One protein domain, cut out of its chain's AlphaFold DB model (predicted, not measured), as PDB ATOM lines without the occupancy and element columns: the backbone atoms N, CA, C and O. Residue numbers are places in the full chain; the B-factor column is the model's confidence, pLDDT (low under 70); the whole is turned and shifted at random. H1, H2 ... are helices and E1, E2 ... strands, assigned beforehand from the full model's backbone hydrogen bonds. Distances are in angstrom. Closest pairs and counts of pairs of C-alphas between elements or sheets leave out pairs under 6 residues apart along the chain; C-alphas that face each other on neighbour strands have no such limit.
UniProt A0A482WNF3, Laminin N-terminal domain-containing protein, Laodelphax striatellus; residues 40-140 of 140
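AT A GLANCE: This is residues 40 to 140 of the 140 residues of the protein "Laminin N-terminal domain-containing protein" of Laodelphax striatellus (UniProt A0A482WNF3). There is little regular structure: loops join an antiparallel sheet, E2-E4-E3, to an antiparallel strand pair, E1-E5, with short helix H1 beside E1; residues 121 to 126 stick out. Of 101 printed residues, 24 are in named elements, mostly strand: E1 E2 E3 E4 H1 E5. The whole is only just compact, close to loose: radius of gyration of the C-alphas 14.9 A, spans 39 by 38 by 29 A.

IN THESE COORDINATES: E1, residues 44 to 46, begins at C-alpha (-30.201, 4.553, 8.326). E2 is 58 to 62, 13.5 A; E3, 73 to 75; E4, 78 to 83, 15.7 A; H1, 94 to 97; E5, 135 to 137, ends at C-alpha (-29.107, 4.095, 12.466).

HOW THE PARTS SIT: E4 is antiparallel to E2, with N 60 and O 81 2.9 A apart, and forms a hairpin with E3, N 80 and O 73 2.8 A apart. In E1-E5, N 45 and O 136 are 2.9 A apart. The closest C-alphas of E1 and H1, Ala 46 and Pro 94, are 5.9 A apart. H1 is too short for O i to N i+4 pairs.

THE WHOLE: The printed part has no cut. Links E1 to E2 and H1 to E5 are long. Residues 65 to 72, 113 to 133 and 139 to 140 have pLDDT under 70.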
ATOM      1  N   GLU A  40     -22.943  10.394  10.897       92.81
ATOM      2  CA  GLU A  40     -22.666  10.873   9.541       92.81
ATOM      3  C   GLU A  40     -22.152   9.743   8.637       92.81
ATOM      4  O   GLU A  40     -21.291   8.948   9.022       92.81
ATOM      5  N   GLY A  41     -22.734   9.624   7.441       89.44
ATOM      6  CA  GLY A  41     -22.412   8.574   6.471       89.44
ATOM      7  C   GLY A  41     -22.848   7.157   6.872       89.44
ATOM      8  O   GLY A  41     -22.526   6.195   6.168       89.44
ATOM      9  N   ARG A  42     -23.572   6.984   7.986       91.44
ATOM     10  CA  ARG A  42     -24.087   5.671   8.403       91.44
ATOM     11  C   ARG A  42     -25.332   5.281   7.618       91.44
ATOM     12  O   ARG A  42     -26.114   6.115   7.178       91.44
ATOM     13  N   ARG A  43     -25.554   3.972   7.488       92.25
ATOM     14  CA  ARG A  43     -26.808   3.446   6.941       92.25
ATOM     15  C   ARG A  43     -27.929   3.682   7.948       92.25
ATOM     16  O   ARG A  43     -27.789   3.321   9.112       92.25
ATOM     17  N   ILE A  44     -29.047   4.225   7.491       92.00
ATOM     18  CA  ILE A  44     -30.201   4.553   8.326       92.00
ATOM     19  C   ILE A  44     -31.481   4.014   7.694       92.00
ATOM     20  O   ILE A  44     -31.567   3.866   6.477       92.00
ATOM     21  N   THR A  45     -32.463   3.681   8.522       91.31
ATOM     22  CA  THR A  45     -33.787   3.231   8.077       91.31
ATOM     23  C   THR A  45     -34.870   3.891   8.912       91.31
ATOM     24  O   THR A  45     -34.749   3.952  10.133       91.31
ATOM     25  N   ALA A  46     -35.948   4.346   8.271       90.81
ATOM     26  CA  ALA A  46     -37.140   4.827   8.962       90.81
ATOM     27  C   ALA A  46     -38.277   3.811   8.858       90.81
ATOM     28  O   ALA A  46     -38.476   3.197   7.813       90.81
ATOM     29  N   THR A  47     -39.086   3.686   9.909       88.81
ATOM     30  CA  THR A  47     -40.319   2.879   9.846       88.81
ATOM     31  C   THR A  47     -41.420   3.532   9.015       88.81
ATOM     32  O   THR A  47     -42.389   2.865   8.669       88.81
ATOM     33  N   ALA A  48     -41.330   4.844   8.789       89.00
ATOM     34  CA  ALA A  48     -42.210   5.590   7.900       89.00
ATOM     35  C   ALA A  48     -41.619   6.969   7.594       89.00
ATOM     36  O   ALA A  48     -41.150   7.648   8.511       89.00
ATOM     37  N   THR A  49     -41.746   7.410   6.347       91.38
ATOM     38  CA  THR A  49     -41.392   8.766   5.905       91.38
ATOM     39  C   THR A  49     -42.647   9.506   5.430       91.38
ATOM     40  O   THR A  49     -43.650   8.887   5.053       91.38
ATOM     41  N   CYS A  50     -42.646  10.838   5.496       91.31
ATOM     42  CA  CYS A  50     -43.713  11.630   4.884       91.31
ATOM     43  C   CYS A  50     -43.795  11.382   3.371       91.31
ATOM     44  O   CYS A  50     -42.801  11.031   2.736       91.31
ATOM     45  N   GLY A  51     -44.992  11.519   2.805       91.38
ATOM     46  CA  GLY A  51     -45.240  11.319   1.369       91.38
ATOM     47  C   GLY A  51     -45.125   9.868   0.859       91.38
ATOM     48  O   GLY A  51     -45.657   9.545  -0.196       91.38
ATOM     49  N   GLU A  52     -44.511   8.949   1.611       90.69
ATOM     50  CA  GLU A  52     -44.546   7.518   1.285       90.69
ATOM     51  C   GLU A  52     -45.951   6.940   1.518       90.69
ATOM     52  O   GLU A  52     -46.533   7.110   2.597       90.69
ATOM     53  N   GLY A  53     -46.479   6.222   0.520       86.19
ATOM     54  CA  GLY A  53     -47.771   5.534   0.606       86.19
ATOM     55  C   GLY A  53     -48.999   6.450   0.540       86.19
ATOM     56  O   GLY A  53     -50.070   6.043   0.991       86.19
ATOM     57  N   THR A  54     -48.861   7.671   0.011       86.00
ATOM     58  CA  THR A  54     -49.972   8.608  -0.229       86.00
ATOM     59  C   THR A  54     -50.220   8.813  -1.724       86.00
ATOM     60  O   THR A  54     -49.296   8.752  -2.526       86.00
ATOM     61  N   GLU A  55     -51.469   9.089  -2.112       83.75
ATOM     62  CA  GLU A  55     -51.855   9.437  -3.494       83.75
ATOM     63  C   GLU A  55     -51.510  10.908  -3.824       83.75
ATOM     64  O   GLU A  55     -52.357  11.678  -4.272       83.75
ATOM     65  N   GLY A  56     -50.271  11.324  -3.540       86.88
ATOM     66  CA  GLY A  56     -49.761  12.669  -3.829       86.88
ATOM     67  C   GLY A  56     -49.055  13.362  -2.652       86.88
ATOM     68  O   GLY A  56     -48.783  12.720  -1.629       86.88
ATOM     69  N   PRO A  57     -48.765  14.675  -2.797       90.50
ATOM     70  CA  PRO A  57     -48.042  15.468  -1.808       90.50
ATOM     71  C   PRO A  57     -48.755  15.501  -0.458       90.50
ATOM     72  O   PRO A  57     -49.947  15.800  -0.359       90.50
ATOM     73  N   GLU A  58     -48.007  15.248   0.606       91.19
ATOM     74  CA  GLU A  58     -48.533  15.200   1.958       91.19
ATOM     75  C   GLU A  58     -48.263  16.491   2.735       91.19
ATOM     76  O   GLU A  58     -47.120  16.909   2.901       91.19
ATOM     77  N   LEU A  59     -49.311  17.086   3.304       89.50
ATOM     78  CA  LEU A  59     -49.194  18.285   4.130       89.50
ATOM     79  C   LEU A  59     -48.653  17.974   5.537       89.50
ATOM     80  O   LEU A  59     -49.218  17.156   6.270       89.50
ATOM     81  N   PHE A  60     -47.635  18.719   5.970       87.50
ATOM     82  CA  PHE A  60     -47.173  18.750   7.358       87.50
ATOM     83  C   PHE A  60     -47.067  20.188   7.876       87.50
ATOM     84  O   PHE A  60     -46.885  21.135   7.118       87.50
ATOM     85  N   CYS A  61     -47.185  20.360   9.193       85.19
ATOM     86  CA  CYS A  61     -47.171  21.671   9.839       85.19
ATOM     87  C   CYS A  61     -46.234  21.675  11.047       85.19
ATOM     88  O   CYS A  61     -46.290  20.774  11.891       85.19
ATOM     89  N   LYS A  62     -45.401  22.715  11.155       79.00
ATOM     90  CA  LYS A  62     -44.492  22.952  12.281       79.00
ATOM     91  C   LYS A  62     -44.882  24.209  13.055       79.00
ATOM     92  O   LYS A  62     -45.304  25.217  12.494       79.00
ATOM     93  N   LEU A  63     -44.707  24.140  14.372       77.69
ATOM     94  CA  LEU A  63     -44.768  25.309  15.246       77.69
ATOM     95  C   LEU A  63     -43.432  26.042  15.134       77.69
ATOM     96  O   LEU A  63     -42.400  25.460  15.476       77.69
ATOM     97  N   VAL A  64     -43.451  27.293  14.682       74.44
ATOM     98  CA  VAL A  64     -42.290  28.191  14.735       74.44
ATOM     99  C   VAL A  64     -42.620  29.396  15.619       74.44
ATOM    100  O   VAL A  64     -43.751  29.874  15.574       74.44
ATOM    101  N   PRO A  65     -41.673  29.871  16.449       65.81
ATOM    102  CA  PRO A  65     -41.920  30.973  17.378       65.81
ATOM    103  C   PRO A  65     -42.127  32.321  16.672       65.81
ATOM    104  O   PRO A  65     -42.940  33.106  17.138       65.81
ATOM    105  N   ASN A  66     -41.471  32.547  15.527       64.56
ATOM    106  CA  ASN A  66     -41.671  33.707  14.658       64.56
ATOM    107  C   ASN A  66     -41.882  33.208  13.225       64.56
ATOM    108  O   ASN A  66     -40.962  32.674  12.608       64.56
ATOM    109  N   ALA A  67     -43.101  33.338  12.704       61.34
ATOM    110  CA  ALA A  67     -43.389  33.071  11.300       61.34
ATOM    111  C   ALA A  67     -43.049  34.328  10.487       61.34
ATOM    112  O   ALA A  67     -43.921  35.160  10.229       61.34
ATOM    113  N   GLU A  68     -41.775  34.504  10.133       59.78
ATOM    114  CA  GLU A  68     -41.391  35.521   9.154       59.78
ATOM    115  C   GLU A  68     -41.844  35.036   7.773       59.78
ATOM    116  O   GLU A  68     -41.414  33.998   7.273       59.78
ATOM    117  N   LYS A  69     -42.839  35.738   7.225       60.16
ATOM    118  CA  LYS A  69     -43.415  35.484   5.907       60.16
ATOM    119  C   LYS A  69     -42.406  35.896   4.849       60.16
ATOM    120  O   LYS A  69     -42.146  37.085   4.777       60.16
ATOM    121  N   GLU A  70     -42.000  34.955   4.002       54.06
ATOM    122  CA  GLU A  70     -42.293  34.958   2.561       54.06
ATOM    123  C   GLU A  70     -42.516  33.478   2.153       54.06
ATOM    124  O   GLU A  70     -41.835  32.581   2.643       54.06
ATOM    125  N   ASP A  71     -43.572  33.187   1.389       57.09
ATOM    126  CA  ASP A  71     -43.885  31.868   0.791       57.09
ATOM    127  C   ASP A  71     -44.235  30.659   1.681       57.09
ATOM    128  O   ASP A  71     -44.168  29.520   1.218       57.09
ATOM    129  N   THR A  72     -44.686  30.845   2.930       65.62
ATOM    130  CA  THR A  72     -45.149  29.702   3.745       65.62
ATOM    131  C   THR A  72     -46.656  29.660   3.986       65.62
ATOM    132  O   THR A  72     -47.285  30.676   4.290       65.62
ATOM    133  N   LEU A  73     -47.247  28.463   3.898       72.12
ATOM    134  CA  LEU A  73     -48.661  28.234   4.188       72.12
ATOM    135  C   LEU A  73     -48.892  28.353   5.699       72.12
ATOM    136  O   LEU A  73     -48.516  27.470   6.467       72.12
ATOM    137  N   LEU A  74     -49.505  29.455   6.136       76.19
ATOM    138  CA  LEU A  74     -49.867  29.652   7.538       76.19
ATOM    139  C   LEU A  74     -51.273  29.113   7.811       76.19
ATOM    140  O   LEU A  74     -52.257  29.648   7.303       76.19
ATOM    141  N   ILE A  75     -51.378  28.106   8.678       73.12
ATOM    142  CA  ILE A  75     -52.660  27.574   9.157       73.12
ATOM    143  C   ILE A  75     -52.655  27.646  10.680       73.12
ATOM    144  O   ILE A  75     -51.833  27.008  11.325       73.12
ATOM    145  N   GLN A  76     -53.563  28.426  11.274       76.44
ATOM    146  CA  GLN A  76     -53.727  28.510  12.738       76.44
ATOM    147  C   GLN A  76     -52.432  28.869  13.507       76.44
ATOM    148  O   GLN A  76     -52.211  28.397  14.619       76.44
ATOM    149  N   GLY A  77     -51.555  29.691  12.917       76.25
ATOM    150  CA  GLY A  77     -50.267  30.063  13.522       76.25
ATOM    151  C   GLY A  77     -49.170  28.996  13.399       76.25
ATOM    152  O   GLY A  77     -48.095  29.150  13.971       76.25
ATOM    153  N   LEU A  78     -49.421  27.924  12.647       80.19
ATOM    154  CA  LEU A  78     -48.420  26.949  12.232       80.19
ATOM    155  C   LEU A  78     -47.911  27.288  10.834       80.19
ATOM    156  O   LEU A  78     -48.661  27.775   9.990       80.19
ATOM    157  N   VAL A  79     -46.646  26.973  10.594       84.00
ATOM    158  CA  VAL A  79     -45.985  27.077   9.294       84.00
ATOM    159  C   VAL A  79     -46.031  25.695   8.656       84.00
ATOM    160  O   VAL A  79     -45.479  24.741   9.207       84.00
ATOM    161  N   CYS A  80     -46.740  25.572   7.540       86.62
ATOM    162  CA  CYS A  80     -46.992  24.313   6.854       86.62
ATOM    163  C   CYS A  80     -46.291  24.254   5.497       86.62
ATOM    164  O   CYS A  80     -46.120  25.274   4.829       86.62
ATOM    165  N   ASP A  81     -45.919  23.045   5.095       89.62
ATOM    166  CA  ASP A  81     -45.349  22.743   3.784       89.62
ATOM    167  C   ASP A  81     -45.806  21.344   3.329       89.62
ATOM    168  O   ASP A  81     -46.430  20.600   4.094       89.62
ATOM    169  N   HIS A  82     -45.527  21.003   2.075       90.50
ATOM    170  CA  HIS A  82     -45.848  19.711   1.482       90.50
ATOM    171  C   HIS A  82     -44.593  18.853   1.359       90.50
ATOM    172  O   HIS A  82     -43.541  19.331   0.946       90.50
ATOM    173  N   CYS A  83     -44.735  17.579   1.691       92.56
ATOM    174  CA  CYS A  83     -43.743  16.550   1.464       92.56
ATOM    175  C   CYS A  83     -44.151  15.713   0.254       92.56
ATOM    176  O   CYS A  83     -45.251  15.162   0.226       92.56
ATOM    177  N   ASP A  84     -43.273  15.620  -0.735       93.88
ATOM    178  CA  ASP A  84     -43.522  14.902  -1.983       93.88
ATOM    179  C   ASP A  84     -42.272  14.081  -2.348       93.88
ATOM    180  O   ASP A  84     -41.215  14.674  -2.580       93.88
ATOM    181  N   PRO A  85     -42.352  12.734  -2.360       92.19
ATOM    182  CA  PRO A  85     -41.205  11.874  -2.636       92.19
ATOM    183  C   PRO A  85     -40.713  11.984  -4.086       92.19
ATOM    184  O   PRO A  85     -39.527  11.755  -4.332       92.19
ATOM    185  N   ASP A  86     -41.583  12.380  -5.021       92.44
ATOM    186  CA  ASP A  86     -41.256  12.502  -6.446       92.44
ATOM    187  C   ASP A  86     -40.531  13.820  -6.757       92.44
ATOM    188  O   ASP A  86     -39.903  13.975  -7.809       92.44
ATOM    189  N   ARG A  87     -40.571  14.779  -5.823       93.00
ATOM    190  CA  ARG A  87     -39.953  16.098  -5.961       93.00
ATOM    191  C   ARG A  87     -38.668  16.220  -5.140       93.00
ATOM    192  O   ARG A  87     -38.718  16.231  -3.910       93.00
ATOM    193  N   PRO A  88     -37.497  16.414  -5.775       92.31
ATOM    194  CA  PRO A  88     -36.219  16.530  -5.071       92.31
ATOM    195  C   PRO A  88     -36.157  17.641  -4.019       92.31
ATOM    196  O   PRO A  88     -35.424  17.488  -3.045       92.31
ATOM    197  N   ASP A  89     -36.909  18.724  -4.217       91.38
ATOM    198  CA  ASP A  89     -36.986  19.900  -3.346       91.38
ATOM    199  C   ASP A  89     -37.990  19.757  -2.190       91.38
ATOM    200  O   ASP A  89     -37.975  20.565  -1.263       91.38
ATOM    201  N   LYS A  90     -38.861  18.742  -2.242       93.12
ATOM    202  CA  LYS A  90     -39.927  18.494  -1.256       93.12
ATOM    203  C   LYS A  90     -39.862  17.100  -0.628       93.12
ATOM    204  O   LYS A  90     -40.703  16.763   0.204       93.12
ATOM    205  N   ARG A  91     -38.871  16.288  -0.995       94.19
ATOM    206  CA  ARG A  91     -38.631  14.979  -0.385       94.19
ATOM    207  C   ARG A  91     -37.786  15.105   0.879       94.19
ATOM    208  O   ARG A  91     -36.863  15.910   0.944       94.19
ATOM    209  N   HIS A  92     -38.064  14.243   1.850       94.44
ATOM    210  CA  HIS A  92     -37.372  14.220   3.144       94.44
ATOM    211  C   HIS A  92     -37.026  12.789   3.584       94.44
ATOM    212  O   HIS A  92     -37.525  12.326   4.615       94.44
ATOM    213  N   PRO A  93     -36.225  12.055   2.792       94.88
ATOM    214  CA  PRO A  93     -35.940  10.652   3.043       94.88
ATOM    215  C   PRO A  93     -34.986  10.460   4.244       94.88
ATOM    216  O   PRO A  93     -34.345  11.419   4.680       94.88
ATOM    217  N   PRO A  94     -34.896   9.246   4.822       94.25
ATOM    218  CA  PRO A  94     -34.113   8.977   6.035       94.25
ATOM    219  C   PRO A  94     -32.634   9.359   5.927       94.25
ATOM    220  O   PRO A  94     -32.034   9.782   6.914       94.25
ATOM    221  N   GLU A  95     -32.057   9.257   4.731       94.19
ATOM    222  CA  GLU A  95     -30.647   9.540   4.455       94.19
ATOM    223  C   GLU A  95     -30.281  11.005   4.732       94.19
ATOM    224  O   GLU A  95     -29.148  11.290   5.111       94.19
ATOM    225  N   PHE A  96     -31.244  11.927   4.636       94.69
ATOM    226  CA  PHE A  96     -31.043  13.350   4.943       94.69
ATOM    227  C   PHE A  96     -30.765  13.613   6.429       94.69
ATOM    228  O   PHE A  96     -30.378  14.709   6.805       94.69
ATOM    229  N   ALA A  97     -30.960  12.630   7.312       92.62
ATOM    230  CA  ALA A  97     -30.582  12.769   8.718       92.62
ATOM    231  C   ALA A  97     -29.082  12.523   8.976       92.62
ATOM    232  O   ALA A  97     -28.604  12.793  10.079       92.62
ATOM    233  N   VAL A  98     -28.356  11.961   8.002       93.62
ATOM    234  CA  VAL A  98     -26.976  11.458   8.162       93.62
ATOM    235  C   VAL A  98     -26.039  11.910   7.045       93.62
ATOM    236  O   VAL A  98     -24.892  11.469   6.992       93.62
ATOM    237  N   ASP A  99     -26.501  12.777   6.149       93.38
ATOM    238  CA  ASP A  99     -25.750  13.228   4.974       93.38
ATOM    239  C   ASP A  99     -24.764  14.376   5.266       93.38
ATOM    240  O   ASP A  99     -24.025  14.787   4.374       93.38
ATOM    241  N   GLY A 100     -24.758  14.899   6.497       90.62
ATOM    242  CA  GLY A 100     -23.894  16.008   6.909       90.62
ATOM    243  C   GLY A 100     -24.322  17.374   6.357       90.62
ATOM    244  O   GLY A 100     -23.599  18.357   6.531       90.62
ATOM    245  N   SER A 101     -25.484  17.467   5.700       92.25
ATOM    246  CA  SER A 101     -26.005  18.717   5.147       92.25
ATOM    247  C   SER A 101     -27.057  19.358   6.065       92.25
ATOM    248  O   SER A 101     -27.401  18.842   7.124       92.25
ATOM    249  N   ALA A 102     -27.577  20.526   5.672       90.75
ATOM    250  CA  ALA A 102     -28.686  21.185   6.371       90.75
ATOM    251  C   ALA A 102     -30.068  20.607   5.994       90.75
ATOM    252  O   ALA A 102     -31.097  21.215   6.306       90.75
ATOM    253  N   THR A 103     -30.110  19.475   5.283       93.00
ATOM    254  CA  THR A 103     -31.361  18.772   4.995       93.00
ATOM    255  C   THR A 103     -31.842  17.987   6.218       93.00
ATOM    256  O   THR A 103     -31.187  17.931   7.258       93.00
ATOM    257  N   TRP A 104     -33.062  17.455   6.142       92.62
ATOM    258  CA  TRP A 104     -33.639  16.679   7.231       92.62
ATOM    259  C   TRP A 104     -34.574  15.591   6.709       92.62
ATOM    260  O   TRP A 104     -35.225  15.743   5.672       92.62
ATOM    261  N   TRP A 105     -34.680  14.513   7.484       94.44
ATOM    262  CA  TRP A 105     -35.746  13.523   7.359       94.44
ATOM    263  C   TRP A 105     -37.022  13.994   8.067       94.44
ATOM    264  O   TRP A 105     -36.961  14.585   9.150       94.44
ATOM    265  N   GLN A 106     -38.186  13.670   7.500       91.56
ATOM    266  CA  GLN A 106     -39.488  14.053   8.047       91.56
ATOM    267  C   GLN A 106     -40.405  12.834   8.213       91.56
ATOM    268  O   GLN A 106     -40.718  12.112   7.267       91.56
ATOM    269  N   SER A 107     -40.896  12.639   9.440       90.31
ATOM    270  CA  SER A 107     -41.903  11.621   9.749       90.31
ATOM    271  C   SER A 107     -43.278  11.989   9.168       90.31
ATOM    272  O   SER A 107     -43.560  13.180   9.000       90.31
ATOM    273  N   PRO A 108     -44.198  11.022   9.010       89.00
ATOM    274  CA  PRO A 108     -45.588  11.302   8.644       89.00
ATOM    275  C   PRO A 108     -46.283  12.297   9.599       89.00
ATOM    276  O   PRO A 108     -45.962  12.330  10.790       89.00
ATOM    277  N   PRO A 109     -47.264  13.092   9.147       84.06
ATOM    278  CA  PRO A 109     -48.033  13.992   9.998       84.06
ATOM    279  C   PRO A 109     -48.993  13.224  10.921       84.06
ATOM    280  O   PRO A 109     -49.434  12.109  10.644       84.06
ATOM    281  N   LEU A 110     -49.401  13.861  12.026       77.25
ATOM    282  CA  LEU A 110     -50.364  13.289  12.984       77.25
ATOM    283  C   LEU A 110     -51.754  13.022  12.374       77.25
ATOM    284  O   LEU A 110     -52.530  12.259  12.961       77.25
ATOM    285  N   SER A 111     -52.087  13.679  11.261       75.38
ATOM    286  CA  SER A 111     -53.333  13.496  10.508       75.38
ATOM    287  C   SER A 111     -53.410  12.124   9.835       75.38
ATOM    288  O   SER A 111     -54.503  11.575   9.751       75.38
ATOM    289  N   ARG A 112     -52.267  11.514   9.474       77.19
ATOM    290  CA  ARG A 112     -52.186  10.165   8.871       77.19
ATOM    291  C   ARG A 112     -52.588   9.033   9.835       77.19
ATOM    292  O   ARG A 112     -52.618   7.862   9.479       77.19
ATOM    293  N   GLY A 113     -52.914   9.366  11.081       68.75
ATOM    294  CA  GLY A 113     -53.500   8.439  12.042       68.75
ATOM    295  C   GLY A 113     -52.653   8.226  13.290       68.75
ATOM    296  O   GLY A 113     -51.538   8.724  13.449       68.75
ATOM    297  N   THR A 114     -53.228   7.505  14.250       63.78
ATOM    298  CA  THR A 114     -52.614   7.237  15.559       63.78
ATOM    299  C   THR A 114     -51.618   6.081  15.544       63.78
ATOM    300  O   THR A 114     -50.968   5.868  16.562       63.78
ATOM    301  N   ASN A 115     -51.477   5.361  14.425       63.16
ATOM    302  CA  ASN A 115     -50.557   4.220  14.293       63.16
ATOM    303  C   ASN A 115     -49.103   4.614  14.589       63.16
ATOM    304  O   ASN A 115     -48.344   3.826  15.141       63.16
ATOM    305  N   PHE A 116     -48.759   5.876  14.327       59.41
ATOM    306  CA  PHE A 116     -47.459   6.459  14.639       59.41
ATOM    307  C   PHE A 116     -47.498   7.366  15.880       59.41
ATOM    308  O   PHE A 116     -46.635   8.213  16.025       59.41
ATOM    309  N   LYS A 117     -48.481   7.281  16.790       55.00
ATOM    310  CA  LYS A 117     -48.547   8.136  18.000       55.00
ATOM    311  C   LYS A 117     -48.226   7.325  19.255       55.00
ATOM    312  O   LYS A 117     -48.881   6.326  19.536       55.00
ATOM    313  N   LYS A 118     -47.280   7.785  20.085       52.50
ATOM    314  CA  LYS A 118     -47.105   7.227  21.440       52.50
ATOM    315  C   LYS A 118     -48.132   7.860  22.383       52.50
ATOM    316  O   LYS A 118     -48.118   9.072  22.575       52.50
ATOM    317  N   LYS A 119     -48.980   7.051  23.024       45.09
ATOM    318  CA  LYS A 119     -49.764   7.501  24.184       45.09
ATOM    319  C   LYS A 119     -48.834   7.538  25.399       45.09
ATOM    320  O   LYS A 119     -48.455   6.493  25.915       45.09
ATOM    321  N   THR A 120     -48.419   8.718  25.847       45.06
ATOM    322  CA  THR A 120     -47.803   8.867  27.172       45.06
ATOM    323  C   THR A 120     -48.921   9.007  28.195       45.06
ATOM    324  O   THR A 120     -49.505  10.078  28.342       45.06
ATOM    325  N   SER A 121     -49.253   7.915  28.878       42.03
ATOM    326  CA  SER A 121     -50.190   7.892  30.004       42.03
ATOM    327  C   SER A 121     -49.534   8.484  31.256       42.03
ATOM    328  O   SER A 121     -49.228   7.765  32.201       42.03
ATOM    329  N   ASN A 122     -49.249   9.783  31.260       43.62
ATOM    330  CA  ASN A 122     -49.075  10.514  32.513       43.62
ATOM    331  C   ASN A 122     -49.441  11.984  32.285       43.62
ATOM    332  O   ASN A 122     -48.894  12.631  31.391       43.62
ATOM    333  N   GLY A 123     -50.427  12.468  33.039       44.59
ATOM    334  CA  GLY A 123     -51.139  13.729  32.835       44.59
ATOM    335  C   GLY A 123     -50.296  14.982  33.067       44.59
ATOM    336  O   GLY A 123     -50.511  15.703  34.036       44.59
ATOM    337  N   SER A 124     -49.391  15.292  32.142       36.38
ATOM    338  CA  SER A 124     -48.755  16.606  32.043       36.38
ATOM    339  C   SER A 124     -49.394  17.380  30.891       36.38
ATOM    340  O   SER A 124     -49.339  16.947  29.745       36.38
ATOM    341  N   ARG A 125     -50.020  18.527  31.177       45.19
ATOM    342  CA  ARG A 125     -50.736  19.406  30.225       45.19
ATOM    343  C   ARG A 125     -49.829  20.102  29.180       45.19
ATOM    344  O   ARG A 125     -50.126  21.203  28.749       45.19
ATOM    345  N   ASN A 126     -48.750  19.449  28.748       36.03
ATOM    346  CA  ASN A 126     -47.845  19.871  27.674       36.03
ATOM    347  C   ASN A 126     -47.339  18.664  26.854       36.03
ATOM    348  O   ASN A 126     -46.178  18.612  26.446       36.03
ATOM    349  N   VAL A 127     -48.178  17.645  26.618       41.19
ATOM    350  CA  VAL A 127     -47.791  16.525  25.746       41.19
ATOM    351  C   VAL A 127     -47.860  16.985  24.291       41.19
ATOM    352  O   VAL A 127     -48.875  16.819  23.611       41.19
ATOM    353  N   LYS A 128     -46.752  17.545  23.791       41.53
ATOM    354  CA  LYS A 128     -46.450  17.568  22.355       41.53
ATOM    355  C   LYS A 128     -46.585  16.125  21.877       41.53
ATOM    356  O   LYS A 128     -45.725  15.294  22.164       41.53
ATOM    357  N   THR A 129     -47.717  15.804  21.256       42.38
ATOM    358  CA  THR A 129     -48.032  14.455  20.785       42.38
ATOM    359  C   THR A 129     -46.980  14.104  19.737       42.38
ATOM    360  O   THR A 129     -47.052  14.574  18.606       42.38
ATOM    361  N   ARG A 130     -45.929  13.375  20.130       50.50
ATOM    362  CA  ARG A 130     -44.848  12.996  19.216       50.50
ATOM    363  C   ARG A 130     -45.389  11.944  18.254       50.50
ATOM    364  O   ARG A 130     -45.828  10.877  18.693       50.50
ATOM    365  N   VAL A 131     -45.328  12.244  16.957       55.12
ATOM    366  CA  VAL A 131     -45.267  11.198  15.935       55.12
ATOM    367  C   VAL A 131     -44.001  10.390  16.236       55.12
ATOM    368  O   VAL A 131     -42.923  10.954  16.394       55.12
ATOM    369  N   ARG A 132     -44.135   9.083  16.401       55.75
ATOM    370  CA  ARG A 132     -43.060   8.114  16.531       55.75
ATOM    371  C   ARG A 132     -43.015   7.329  15.224       55.75
ATOM    372  O   ARG A 132     -43.633   6.277  15.112       55.75
ATOM    373  N   ALA A 133     -42.305   7.867  14.242       62.03
ATOM    374  CA  ALA A 133     -41.592   7.023  13.297       62.03
ATOM    375  C   ALA A 133     -40.224   6.730  13.932       62.03
ATOM    376  O   ALA A 133     -39.614   7.634  14.513       62.03
ATOM    377  N   LEU A 134     -39.817   5.462  13.953       74.19
ATOM    378  CA  LEU A 134     -38.495   5.084  14.441       74.19
ATOM    379  C   LEU A 134     -37.506   5.324  13.313       74.19
ATOM    380  O   LEU A 134     -37.765   4.940  12.174       74.19
ATOM    381  N   LEU A 135     -36.422   6.008  13.653       81.19
ATOM    382  CA  LEU A 135     -35.302   6.265  12.774       81.19
ATOM    383  C   LEU A 135     -34.119   5.504  13.368       81.19
ATOM    384  O   LEU A 135     -33.580   5.903  14.400       81.19
ATOM    385  N   ASP A 136     -33.796   4.370  12.760       85.31
ATOM    386  CA  ASP A 136     -32.785   3.437  13.241       85.31
ATOM    387  C   ASP A 136     -31.515   3.597  12.408       85.31
ATOM    388  O   ASP A 136     -31.504   3.351  11.199       85.31
ATOM    389  N   ILE A 137     -30.438   4.024  13.064       83.50
ATOM    390  CA  ILE A 137     -29.107   4.095  12.466       83.50
ATOM    391  C   ILE A 137     -28.427   2.747  12.702       83.50
ATOM    392  O   ILE A 137     -28.294   2.289  13.836       83.50
ATOM    393  N   HIS A 138     -28.015   2.095  11.624       83.81
ATOM    394  CA  HIS A 138     -27.401   0.774  11.672       83.81
ATOM    395  C   HIS A 138     -25.944   0.873  12.121       83.81
ATOM    396  O   HIS A 138     -25.196   1.733  11.652       83.81
ATOM    397  N   ASN A 139     -25.518  -0.096  12.938       68.50
ATOM    398  CA  ASN A 139     -24.142  -0.233  13.427       68.50
ATOM    399  C   ASN A 139     -23.636   0.974  14.246       68.50
ATOM    400  O   ASN A 139     -22.470   1.363  14.103       68.50
ATOM    401  N   LEU A 140     -24.518   1.542  15.078       67.25
ATOM    402  CA  LEU A 140     -24.180   2.383  16.231       67.25
ATOM    403  C   LEU A 140     -24.354   1.609  17.539       67.25
ATOM    404  O   LEU A 140     -25.222   0.707  17.574       67.25
TER     405      LEU A 140